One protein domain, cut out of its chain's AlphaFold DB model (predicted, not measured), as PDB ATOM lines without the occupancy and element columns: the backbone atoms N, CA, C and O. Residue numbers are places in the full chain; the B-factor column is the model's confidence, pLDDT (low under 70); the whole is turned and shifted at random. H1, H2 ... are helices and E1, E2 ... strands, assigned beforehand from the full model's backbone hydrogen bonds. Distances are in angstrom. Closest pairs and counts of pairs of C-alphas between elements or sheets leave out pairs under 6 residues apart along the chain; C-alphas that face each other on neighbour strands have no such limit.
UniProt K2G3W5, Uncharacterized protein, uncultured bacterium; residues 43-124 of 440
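Overview. This is residues 43 to 124 of the 440 residues of an uncharacterized protein of uncultured bacterium (UniProt K2G3W5). Two long helices, H2 and H3, make an open V, and a small strand hairpin, E1 and E2, with the short helix H1 packs along H2. H3 sticks out as a free arm. The printed part has 82 residues, with two named strands and three named helices in the order E1, E2, H1, H2, H3; the sheet E1 - E2 is antiparallel and the class is mostly helix. The whole is loose, with a radius of gyration of the C-alphas of 15.9 A and spans of 42 by 41 by 24 A.

Along the chain. E1, residues 43 to 46, begins at C-alpha 43 (45.882, 9.413, -3.538). E2 is residues 49 to 52, and H1 is residues 53 to 60. H2, residues 71 to 94, measures 34.4 A from its first C-alpha at (51.589, 1.124, 10.757). H3, residues 101 to 123, measures 32.8 A and ends at C-alpha 123 (27.520, 18.451, 26.534).

Arrangement. E1 and E2 form a hairpin, antiparallel at 166 degrees between their directions; N 43 and O 51 are within hydrogen-bond range at 2.9 A, as are N 46 and O 49 at 3.0 A. The closest C-alphas of E1 and H2 are those of Val 46 and Met 87, 6.7 A apart. E2 and H2 are near each other, with 6 pairs of C-alphas within 10 A. H1 touches H2, whose residues 74 to 82 alone take part; the closest C-alphas are those of Val 56 and Arg 79, 5.4 A apart, and the lines are about perpendicular at 83 degrees. H3 is apart from E1, E2, H1 and H2. In H1, H2 and H3 every O i to N i+4 pair is within hydrogen-bond range.

Size, cuts and confidence. The C-alphas farthest apart, those of Pro 96 and Thr 124, are 44.4 A apart. Residues 91 to 124, of which 91 to 94 belong to H2 and 101 to 123 to H3, stand free; the body without them spans 35 by 19 by 14 A. The printed part has no cut and no long link. The mean pLDDT of the printed part is 91.2, and residues 96 and 98 are under 70.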
ATOM      1  N   ILE A  43      45.774  10.871  -3.439       90.75
ATOM      2  CA  ILE A  43      45.882   9.413  -3.538       90.75
ATOM      3  C   ILE A  43      44.978   8.884  -4.651       90.75
ATOM      4  O   ILE A  43      45.388   8.040  -5.445       90.75
ATOM      5  N   ALA A  44      43.733   9.358  -4.706       92.75
ATOM      6  CA  ALA A  44      42.755   8.906  -5.687       92.75
ATOM      7  C   ALA A  44      41.671   9.957  -5.933       92.75
ATOM      8  O   ALA A  44      41.436  10.851  -5.117       92.75
ATOM      9  N   ARG A  45      40.964   9.814  -7.056       91.19
ATOM     10  CA  ARG A  45      39.741  10.561  -7.348       91.19
ATOM     11  C   ARG A  45      38.592   9.575  -7.518       91.19
ATOM     12  O   ARG A  45      38.633   8.733  -8.411       91.19
ATOM     13  N   VAL A  46      37.587   9.695  -6.659       88.12
ATOM     14  CA  VAL A  46      36.343   8.926  -6.722       88.12
ATOM     15  C   VAL A  46      35.254   9.910  -7.108       88.12
ATOM     16  O   VAL A  46      34.896  10.789  -6.325       88.12
ATOM     17  N   ASP A  47      34.787   9.830  -8.351       85.31
ATOM     18  CA  ASP A  47      33.877  10.814  -8.941       85.31
ATOM     19  C   ASP A  47      34.442  12.246  -8.918       85.31
ATOM     20  O   ASP A  47      35.443  12.539  -9.576       85.31
ATOM     21  N   ASN A  48      33.802  13.131  -8.148       86.19
ATOM     22  CA  ASN A  48      34.203  14.522  -7.939       86.19
ATOM     23  C   ASN A  48      34.870  14.739  -6.569       86.19
ATOM     24  O   ASN A  48      35.165  15.880  -6.216       86.19
ATOM     25  N   GLN A  49      35.103  13.676  -5.795       89.44
ATOM     26  CA  GLN A  49      35.794  13.745  -4.510       89.44
ATOM     27  C   GLN A  49      37.265  13.354  -4.681       89.44
ATOM     28  O   GLN A  49      37.602  12.348  -5.309       89.44
ATOM     29  N   ILE A  50      38.147  14.193  -4.142       92.06
ATOM     30  CA  ILE A  50      39.592  13.973  -4.115       92.06
ATOM     31  C   ILE A  50      39.921  13.377  -2.750       92.06
ATOM     32  O   ILE A  50      39.616  13.997  -1.738       92.06
ATOM     33  N   VAL A  51      40.528  12.192  -2.738       93.44
ATOM     34  CA  VAL A  51      40.995  11.526  -1.518       93.44
ATOM     35  C   VAL A  51      42.468  11.854  -1.329       93.44
ATOM     36  O   VAL A  51      43.289  11.572  -2.206       93.44
ATOM     37  N   THR A  52      42.796  12.455  -0.192       95.94
ATOM     38  CA  THR A  52      44.146  12.900   0.165       95.94
ATOM     39  C   THR A  52      44.789  11.989   1.211       95.94
ATOM     40  O   THR A  52      44.123  11.184   1.866       95.94
ATOM     41  N   THR A  53      46.098  12.127   1.413       94.12
ATOM     42  CA  THR A  53      46.821  11.453   2.508       94.12
ATOM     43  C   THR A  53      46.282  11.813   3.892       94.12
ATOM     44  O   THR A  53      46.226  10.952   4.771       94.12
ATOM     45  N   ALA A  54      45.810  13.048   4.076       93.69
ATOM     46  CA  ALA A  54      45.190  13.498   5.318       93.69
ATOM     47  C   ALA A  54      43.864  12.774   5.611       93.69
ATOM     48  O   ALA A  54      43.569  12.486   6.772       93.69
ATOM     49  N   ASP A  55      43.091  12.426   4.577       93.94
ATOM     50  CA  ASP A  55      41.840  11.679   4.738       93.94
ATOM     51  C   ASP A  55      42.118  10.245   5.190       93.94
ATOM     52  O   ASP A  55      41.469   9.745   6.109       93.94
ATOM     53  N   VAL A  56      43.139   9.606   4.607       95.19
ATOM     54  CA  VAL A  56      43.575   8.264   5.016       95.19
ATOM     55  C   VAL A  56      44.070   8.271   6.458       95.19
ATOM     56  O   VAL A  56      43.648   7.424   7.238       95.19
ATOM     57  N   GLU A  57      44.896   9.242   6.850       94.62
ATOM     58  CA  GLU A  57      45.384   9.368   8.233       94.62
ATOM     59  C   GLU A  57      44.271   9.760   9.223       94.62
ATOM     60  O   GLU A  57      44.354   9.482  10.417       94.62
ATOM     61  N   SER A  58      43.199  10.401   8.755       93.50
ATOM     62  CA  SER A  58      42.014  10.639   9.589       93.50
ATOM     63  C   SER A  58      41.202   9.357   9.761       93.50
ATOM     64  O   SER A  58      40.701   9.082  10.850       93.50
ATOM     65  N   TYR A  59      41.112   8.549   8.701       93.06
ATOM     66  CA  TYR A  59      40.402   7.274   8.697       93.06
ATOM     67  C   TYR A  59      41.128   6.191   9.508       93.06
ATOM     68  O   TYR A  59      40.472   5.415  10.198       93.06
ATOM     69  N   THR A  60      42.466   6.163   9.517       95.31
ATOM     70  CA  THR A  60      43.245   5.229  10.358       95.31
ATOM     71  C   THR A  60      42.923   5.384  11.841       95.31
ATOM     72  O   THR A  60      42.890   4.386  12.552       95.31
ATOM     73  N   ARG A  61      42.623   6.604  12.312       93.81
ATOM     74  CA  ARG A  61      42.235   6.867  13.714       93.81
ATOM     75  C   ARG A  61      40.922   6.197  14.114       93.81
ATOM     76  O   ARG A  61      40.663   6.046  15.304       93.81
ATOM     77  N   LEU A  62      40.092   5.829  13.137       92.00
ATOM     78  CA  LEU A  62      38.825   5.135  13.353       92.00
ATOM     79  C   LEU A  62      38.992   3.609  13.379       92.00
ATOM     80  O   LEU A  62      38.070   2.907  13.788       92.00
ATOM     81  N   LEU A  63      40.137   3.086  12.932       92.06
ATOM     82  CA  LEU A  63      40.385   1.653  12.831       92.06
ATOM     83  C   LEU A  63      41.141   1.131  14.053       92.06
ATOM     84  O   LEU A  63      42.051   1.770  14.575       92.06
ATOM     85  N   THR A  64      40.775  -0.076  14.485       93.00
ATOM     86  CA  THR A  64      41.547  -0.817  15.489       93.00
ATOM     87  C   THR A  64      42.627  -1.639  14.772       93.00
ATOM     88  O   THR A  64      42.287  -2.378  13.837       93.00
ATOM     89  N   PRO A  65      43.911  -1.514  15.159       92.12
ATOM     90  CA  PRO A  65      44.984  -2.300  14.559       92.12
ATOM     91  C   PRO A  65      44.803  -3.787  14.870       92.12
ATOM     92  O   PRO A  65      44.420  -4.154  15.983       92.12
ATOM     93  N   GLU A  66      45.072  -4.640  13.886       93.56
ATOM     94  CA  GLU A  66      45.109  -6.092  14.087       93.56
ATOM     95  C   GLU A  66      46.393  -6.508  14.833       93.56
ATOM     96  O   GLU A  66      47.394  -5.781  14.786       93.56
ATOM     97  N   PRO A  67      46.395  -7.647  15.559       90.06
ATOM     98  CA  PRO A  67      47.625  -8.152  16.162       90.06
ATOM     99  C   PRO A  67      48.679  -8.363  15.064       90.06
ATOM    100  O   PRO A  67      48.377  -8.931  14.019       90.06
ATOM    101  N   ASP A  68      49.898  -7.869  15.299       92.12
ATOM    102  CA  ASP A  68      51.050  -7.915  14.380       92.12
ATOM    103  C   ASP A  68      50.967  -7.019  13.122       92.12
ATOM    104  O   ASP A  68      51.844  -7.073  12.256       92.12
ATOM    105  N   GLU A  69      49.971  -6.132  13.023       94.38
ATOM    106  CA  GLU A  69      49.848  -5.192  11.904       94.38
ATOM    107  C   GLU A  69      50.836  -4.016  12.030       94.38
ATOM    108  O   GLU A  69      50.864  -3.285  13.025       94.38
ATOM    109  N   THR A  70      51.652  -3.790  10.995       96.44
ATOM    110  CA  THR A  70      52.530  -2.611  10.933       96.44
ATOM    111  C   THR A  70      51.725  -1.339  10.655       96.44
ATOM    112  O   THR A  70      50.636  -1.375  10.081       96.44
ATOM    113  N   LYS A  71      52.266  -0.164  11.011       94.06
ATOM    114  CA  LYS A  71      51.589   1.124  10.757       94.06
ATOM    115  C   LYS A  71      51.335   1.356   9.265       94.06
ATOM    116  O   LYS A  71      50.320   1.937   8.890       94.06
ATOM    117  N   GLU A  72      52.252   0.909   8.415       93.75
ATOM    118  CA  GLU A  72      52.141   0.989   6.961       93.75
ATOM    119  C   GLU A  72      51.039   0.063   6.434       93.75
ATOM    120  O   GLU A  72      50.261   0.482   5.576       93.75
ATOM    121  N   ALA A  73      50.925  -1.153   6.982       95.62
ATOM    122  CA  ALA A  73      49.843  -2.076   6.650       95.62
ATOM    123  C   ALA A  73      48.474  -1.506   7.062       95.62
ATOM    124  O   ALA A  73      47.565  -1.469   6.231       95.62
ATOM    125  N   LEU A  74      48.368  -0.933   8.269       95.00
ATOM    126  CA  LEU A  74      47.152  -0.263   8.743       95.00
ATOM    127  C   LEU A  74      46.750   0.908   7.840       95.00
ATOM    128  O   LEU A  74      45.577   1.053   7.499       95.00
ATOM    129  N   ARG A  75      47.710   1.740   7.415       94.94
ATOM    130  CA  ARG A  75      47.457   2.831   6.455       94.94
ATOM    131  C   ARG A  75      46.990   2.313   5.098       94.94
ATOM    132  O   ARG A  75      46.069   2.888   4.523       94.94
ATOM    133  N   GLY A  76      47.600   1.237   4.598       95.38
ATOM    134  CA  GLY A  76      47.174   0.570   3.368       95.38
ATOM    135  C   GLY A  76      45.728   0.081   3.463       95.38
ATOM    136  O   GLY A  76      44.901   0.447   2.631       95.38
ATOM    137  N   ARG A  77      45.395  -0.637   4.542       96.25
ATOM    138  CA  ARG A  77      44.036  -1.116   4.829       96.25
ATOM    139  C   ARG A  77      43.039   0.034   4.972       96.25
ATOM    140  O   ARG A  77      41.955  -0.023   4.396       96.25
ATOM    141  N   ALA A  78      43.409   1.106   5.673       95.06
ATOM    142  CA  ALA A  78      42.587   2.305   5.819       95.06
ATOM    143  C   ALA A  78      42.272   2.965   4.474       95.06
ATOM    144  O   ALA A  78      41.118   3.297   4.210       95.06
ATOM    145  N   ARG A  79      43.282   3.114   3.609       96.50
ATOM    146  CA  ARG A  79      43.104   3.628   2.249       96.50
ATOM    147  C   ARG A  79      42.151   2.743   1.453       96.50
ATOM    148  O   ARG A  79      41.213   3.259   0.852       96.50
ATOM    149  N   ASP A  80      42.381   1.435   1.447       96.81
ATOM    150  CA  ASP A  80      41.610   0.504   0.625       96.81
ATOM    151  C   ASP A  80      40.139   0.448   1.081       96.81
ATOM    152  O   ASP A  80      39.236   0.508   0.246       96.81
ATOM    153  N   LEU A  81      39.880   0.452   2.395       95.69
ATOM    154  CA  LEU A  81      38.529   0.549   2.961       95.69
ATOM    155  C   LEU A  81      37.856   1.890   2.655       95.69
ATOM    156  O   LEU A  81      36.681   1.915   2.292       95.69
ATOM    157  N   LEU A  82      38.580   3.006   2.778       94.62
ATOM    158  CA  LEU A  82      38.055   4.330   2.445       94.62
ATOM    159  C   LEU A  82      37.627   4.390   0.972       94.62
ATOM    160  O   LEU A  82      36.505   4.792   0.672       94.62
ATOM    161  N   LEU A  83      38.486   3.936   0.057       95.44
ATOM    162  CA  LEU A  83      38.183   3.909  -1.376       95.44
ATOM    163  C   LEU A  83      37.039   2.950  -1.706       95.44
ATOM    164  O   LEU A  83      36.163   3.310  -2.493       95.44
ATOM    165  N   ALA A  84      37.006   1.766  -1.090       95.56
ATOM    166  CA  ALA A  84      35.916   0.811  -1.261       95.56
ATOM    167  C   ALA A  84      34.573   1.395  -0.796       95.56
ATOM    168  O   ALA A  84      33.583   1.283  -1.515       95.56
ATOM    169  N   ASN A  85      34.541   2.079   0.353       92.56
ATOM    170  CA  ASN A  85      33.338   2.738   0.866       92.56
ATOM    171  C   ASN A  85      32.859   3.862  -0.058       92.56
ATOM    172  O   ASN A  85      31.668   3.935  -0.365       92.56
ATOM    173  N   LEU A  86      33.773   4.710  -0.540       93.00
ATOM    174  CA  LEU A  86      33.440   5.782  -1.481       93.00
ATOM    175  C   LEU A  86      32.919   5.225  -2.810       93.00
ATOM    176  O   LEU A  86      31.938   5.735  -3.349       93.00
ATOM    177  N   MET A  87      33.524   4.149  -3.317       91.94
ATOM    178  CA  MET A  87      33.056   3.470  -4.528       91.94
ATOM    179  C   MET A  87      31.694   2.814  -4.335       91.94
ATOM    180  O   MET A  87      30.823   2.967  -5.189       91.94
ATOM    181  N   ALA A  88      31.477   2.125  -3.215       90.50
ATOM    182  CA  ALA A  88      30.187   1.532  -2.890       90.50
ATOM    183  C   ALA A  88      29.098   2.610  -2.791       90.50
ATOM    184  O   ALA A  88      28.022   2.452  -3.361       90.50
ATOM    185  N   GLN A  89      29.389   3.743  -2.144       87.50
ATOM    186  CA  GLN A  89      28.471   4.877  -2.063       87.50
ATOM    187  C   GLN A  89      28.174   5.475  -3.447       87.50
ATOM    188  O   GLN A  89      27.013   5.721  -3.770       87.50
ATOM    189  N   ALA A  90      29.198   5.676  -4.280       86.12
ATOM    190  CA  ALA A  90      29.033   6.172  -5.643       86.12
ATOM    191  C   ALA A  90      28.153   5.237  -6.485       86.12
ATOM    192  O   ALA A  90      27.241   5.695  -7.178       86.12
ATOM    193  N   GLN A  91      28.379   3.925  -6.388       86.62
ATOM    194  CA  GLN A  91      27.574   2.918  -7.080       86.62
ATOM    195  C   GLN A  91      26.132   2.882  -6.566       86.62
ATOM    196  O   GLN A  91      25.214   2.856  -7.380       86.62
ATOM    197  N   LEU A  92      25.918   2.965  -5.250       83.88
ATOM    198  CA  LEU A  92      24.577   3.033  -4.657       83.88
ATOM    199  C   LEU A  92      23.795   4.264  -5.128       83.88
ATOM    200  O   LEU A  92      22.590   4.182  -5.325       83.88
ATOM    201  N   MET A  93      24.461   5.404  -5.324       80.00
ATOM    202  CA  MET A  93      23.797   6.644  -5.744       80.00
ATOM    203  C   MET A  93      23.577   6.745  -7.260       80.00
ATOM    204  O   MET A  93      22.701   7.494  -7.690       80.00
ATOM    205  N   ARG A  94      24.369   6.033  -8.073       78.88
ATOM    206  CA  ARG A  94      24.311   6.069  -9.549       78.88
ATOM    207  C   ARG A  94      23.657   4.851 -10.187       78.88
ATOM    208  O   ARG A  94      23.370   4.890 -11.383       78.88
ATOM    209  N   GLY A  95      23.492   3.767  -9.436       75.62
ATOM    210  CA  GLY A  95      22.901   2.535  -9.933       75.62
ATOM    211  C   GLY A  95      21.500   2.772 -10.514       75.62
ATOM    212  O   GLY A  95      20.780   3.656 -10.045       75.62
ATOM    213  N   PRO A  96      21.089   1.993 -11.533       69.31
ATOM    214  CA  PRO A  96      19.742   2.086 -12.106       69.31
ATOM    215  C   PRO A  96      18.657   1.752 -11.072       69.31
ATOM    216  O   PRO A  96      17.530   2.237 -11.159       69.31
ATOM    217  N   GLU A  97      19.016   0.954 -10.068       71.19
ATOM    218  CA  GLU A  97      18.227   0.711  -8.870       71.19
ATOM    219  C   GLU A  97      18.491   1.843  -7.877       71.19
ATOM    220  O   GLU A  97      19.433   1.799  -7.086       71.19
ATOM    221  N   ARG A  98      17.657   2.888  -7.933       67.56
ATOM    222  CA  ARG A  98      17.624   3.912  -6.885       67.56
ATOM    223  C   ARG A  98      17.521   3.196  -5.530       67.56
ATOM    224  O   ARG A  98      16.669   2.311  -5.406       67.56
ATOM    225  N   PRO A  99      18.351   3.543  -4.527       74.38
ATOM    226  CA  PRO A  99      18.283   2.894  -3.228       74.38
ATOM    227  C   PRO A  99      16.852   3.008  -2.715       74.38
ATOM    228  O   PRO A  99      16.262   4.089  -2.783       74.38
ATOM    229  N   ALA A 100      16.293   1.887  -2.256       80.94
ATOM    230  CA  ALA A 100      14.944   1.859  -1.713       80.94
ATOM    231  C   ALA A 100      14.793   2.981  -0.675       80.94
ATOM    232  O   ALA A 100      15.706   3.206   0.125       80.94
ATOM    233  N   ASP A 101      13.652   3.670  -0.669       83.75
ATOM    234  CA  ASP A 101      13.423   4.818   0.219       83.75
ATOM    235  C   ASP A 101      13.666   4.471   1.706       83.75
ATOM    236  O   ASP A 101      14.118   5.314   2.482       83.75
ATOM    237  N   ASP A 102      13.477   3.202   2.087       86.81
ATOM    238  CA  ASP A 102      13.819   2.648   3.404       86.81
ATOM    239  C   ASP A 102      15.319   2.767   3.751       86.81
ATOM    240  O   ASP A 102      15.671   3.148   4.868       86.81
ATOM    241  N   LEU A 103      16.226   2.503   2.802       87.69
ATOM    242  CA  LEU A 103      17.669   2.643   3.027       87.69
ATOM    243  C   LEU A 103      18.051   4.111   3.243       87.69
ATOM    244  O   LEU A 103      18.809   4.421   4.163       87.69
ATOM    245  N   LEU A 104      17.509   5.020   2.429       87.12
ATOM    246  CA  LEU A 104      17.766   6.455   2.574       87.12
ATOM    247  C   LEU A 104      17.265   6.977   3.926       87.12
ATOM    248  O   LEU A 104      17.984   7.718   4.600       87.12
ATOM    249  N   LEU A 105      16.076   6.548   4.357       90.50
ATOM    250  CA  LEU A 105      15.535   6.894   5.668       90.50
ATOM    251  C   LEU A 105      16.428   6.373   6.804       90.50
ATOM    252  O   LEU A 105      16.749   7.127   7.723       90.50
ATOM    253  N   LYS A 106      16.888   5.118   6.724       91.81
ATOM    254  CA  LYS A 106      17.811   4.526   7.709       91.81
ATOM    255  C   LYS A 106      19.142   5.271   7.788       91.81
ATOM    256  O   LYS A 106      19.643   5.485   8.889       91.81
ATOM    257  N   LEU A 107      19.699   5.694   6.653       90.25
ATOM    258  CA  LEU A 107      20.931   6.489   6.617       90.25
ATOM    259  C   LEU A 107      20.740   7.860   7.275       90.25
ATOM    260  O   LEU A 107      21.573   8.273   8.081       90.25
ATOM    261  N   GLN A 108      19.627   8.542   6.992       91.31
ATOM    262  CA  GLN A 108      19.298   9.813   7.644       91.31
ATOM    263  C   GLN A 108      19.100   9.648   9.157       91.31
ATOM    264  O   GLN A 108      19.589  10.464   9.937       91.31
ATOM    265  N   GLU A 109      18.414   8.590   9.585       95.94
ATOM    266  CA  GLU A 109      18.201   8.274  11.000       95.94
ATOM    267  C   GLU A 109      19.527   7.975  11.719       95.94
ATOM    268  O   GLU A 109      19.781   8.491  12.809       95.94
ATOM    269  N   ALA A 110      20.412   7.197  11.089       95.81
ATOM    270  CA  ALA A 110      21.743   6.910  11.613       95.81
ATOM    271  C   ALA A 110      22.581   8.189  11.750       95.81
ATOM    272  O   ALA A 110      23.185   8.414  12.799       95.81
ATOM    273  N   GLN A 111      22.561   9.063  10.739       95.25
ATOM    274  CA  GLN A 111      23.250  10.351  10.792       95.25
ATOM    275  C   GLN A 111      22.736  11.215  11.953       95.25
ATOM    276  O   GLN A 111      23.536  11.703  12.752       95.25
ATOM    277  N   ARG A 112      21.410  11.371  12.090       94.44
ATOM    278  CA  ARG A 112      20.797  12.126  13.200       94.44
ATOM    279  C   ARG A 112      21.194  11.549  14.555       94.44
ATOM    280  O   ARG A 112      21.532  12.306  15.460       94.44
ATOM    281  N   ARG A 113      21.198  10.220  14.686       96.19
ATOM    282  CA  ARG A 113      21.596   9.529  15.915       96.19
ATOM    283  C   ARG A 113      23.057   9.779  16.272       96.19
ATOM    284  O   ARG A 113      23.329  10.071  17.428       96.19
ATOM    285  N   VAL A 114      23.973   9.691  15.309       96.44
ATOM    286  CA  VAL A 114      25.407   9.943  15.541       96.44
ATOM    287  C   VAL A 114      25.643  11.392  15.962       96.44
ATOM    288  O   VAL A 114      26.360  11.634  16.928       96.44
ATOM    289  N   VAL A 115      25.001  12.353  15.289       96.31
ATOM    290  CA  VAL A 115      25.101  13.776  15.651       96.31
ATOM    291  C   VAL A 115      24.537  14.032  17.049       96.31
ATOM    292  O   VAL A 115      25.161  14.737  17.838       96.31
ATOM    293  N   LEU A 116      23.385  13.440  17.377       96.06
ATOM    294  CA  LEU A 116      22.789  13.556  18.705       96.06
ATOM    295  C   LEU A 116      23.680  12.930  19.781       96.06
ATOM    296  O   LEU A 116      23.864  13.542  20.827       96.06
ATOM    297  N   GLU A 117      24.227  11.738  19.539       96.12
ATOM    298  CA  GLU A 117      25.126  11.069  20.482       96.12
ATOM    299  C   GLU A 117      26.361  11.926  20.735       96.12
ATOM    300  O   GLU A 117      26.658  12.220  21.886       96.12
ATOM    301  N   TYR A 118      27.011  12.408  19.670       96.81
ATOM    302  CA  TYR A 118      28.152  13.309  19.783       96.81
ATOM    303  C   TYR A 118      27.802  14.547  20.613       96.81
ATOM    304  O   TYR A 118      28.496  14.846  21.581       96.81
ATOM    305  N   TYR A 119      26.688  15.215  20.294       96.38
ATOM    306  CA  TYR A 119      26.235  16.387  21.040       96.38
ATOM    307  C   TYR A 119      25.970  16.063  22.514       96.38
ATOM    308  O   TYR A 119      26.376  16.820  23.392       96.38
ATOM    309  N   VAL A 120      25.305  14.947  22.816       96.88
ATOM    310  CA  VAL A 120      25.065  14.517  24.198       96.88
ATOM    311  C   VAL A 120      26.392  14.268  24.905       96.88
ATOM    312  O   VAL A 120      26.589  14.804  25.989       96.88
ATOM    313  N   THR A 121      27.319  13.518  24.306       95.12
ATOM    314  CA  THR A 121      28.620  13.209  24.912       95.12
ATOM    315  C   THR A 121      29.436  14.472  25.184       95.12
ATOM    316  O   THR A 121      29.989  14.599  26.272       95.12
ATOM    317  N   THR A 122      29.478  15.436  24.258       96.19
ATOM    318  CA  THR A 122      30.236  16.687  24.445       96.19
ATOM    319  C   THR A 122      29.592  17.651  25.438       96.19
ATOM    320  O   THR A 122      30.291  18.479  26.013       96.19
ATOM    321  N   ASN A 123      28.271  17.576  25.624       95.12
ATOM    322  CA  ASN A 123      27.520  18.451  26.534       95.12
ATOM    323  C   ASN A 123      27.148  17.765  27.862       95.12
ATOM    324  O   ASN A 123      26.414  18.342  28.663       95.12
ATOM    325  N   THR A 124      27.631  16.544  28.103       95.19
ATOM    326  CA  THR A 124      27.495  15.852  29.390       95.19
ATOM    327  C   THR A 124      28.646  16.282  30.290       95.19
ATOM    328  O   THR A 124      29.814  16.140  29.932       95.19
TER     329      THR A 124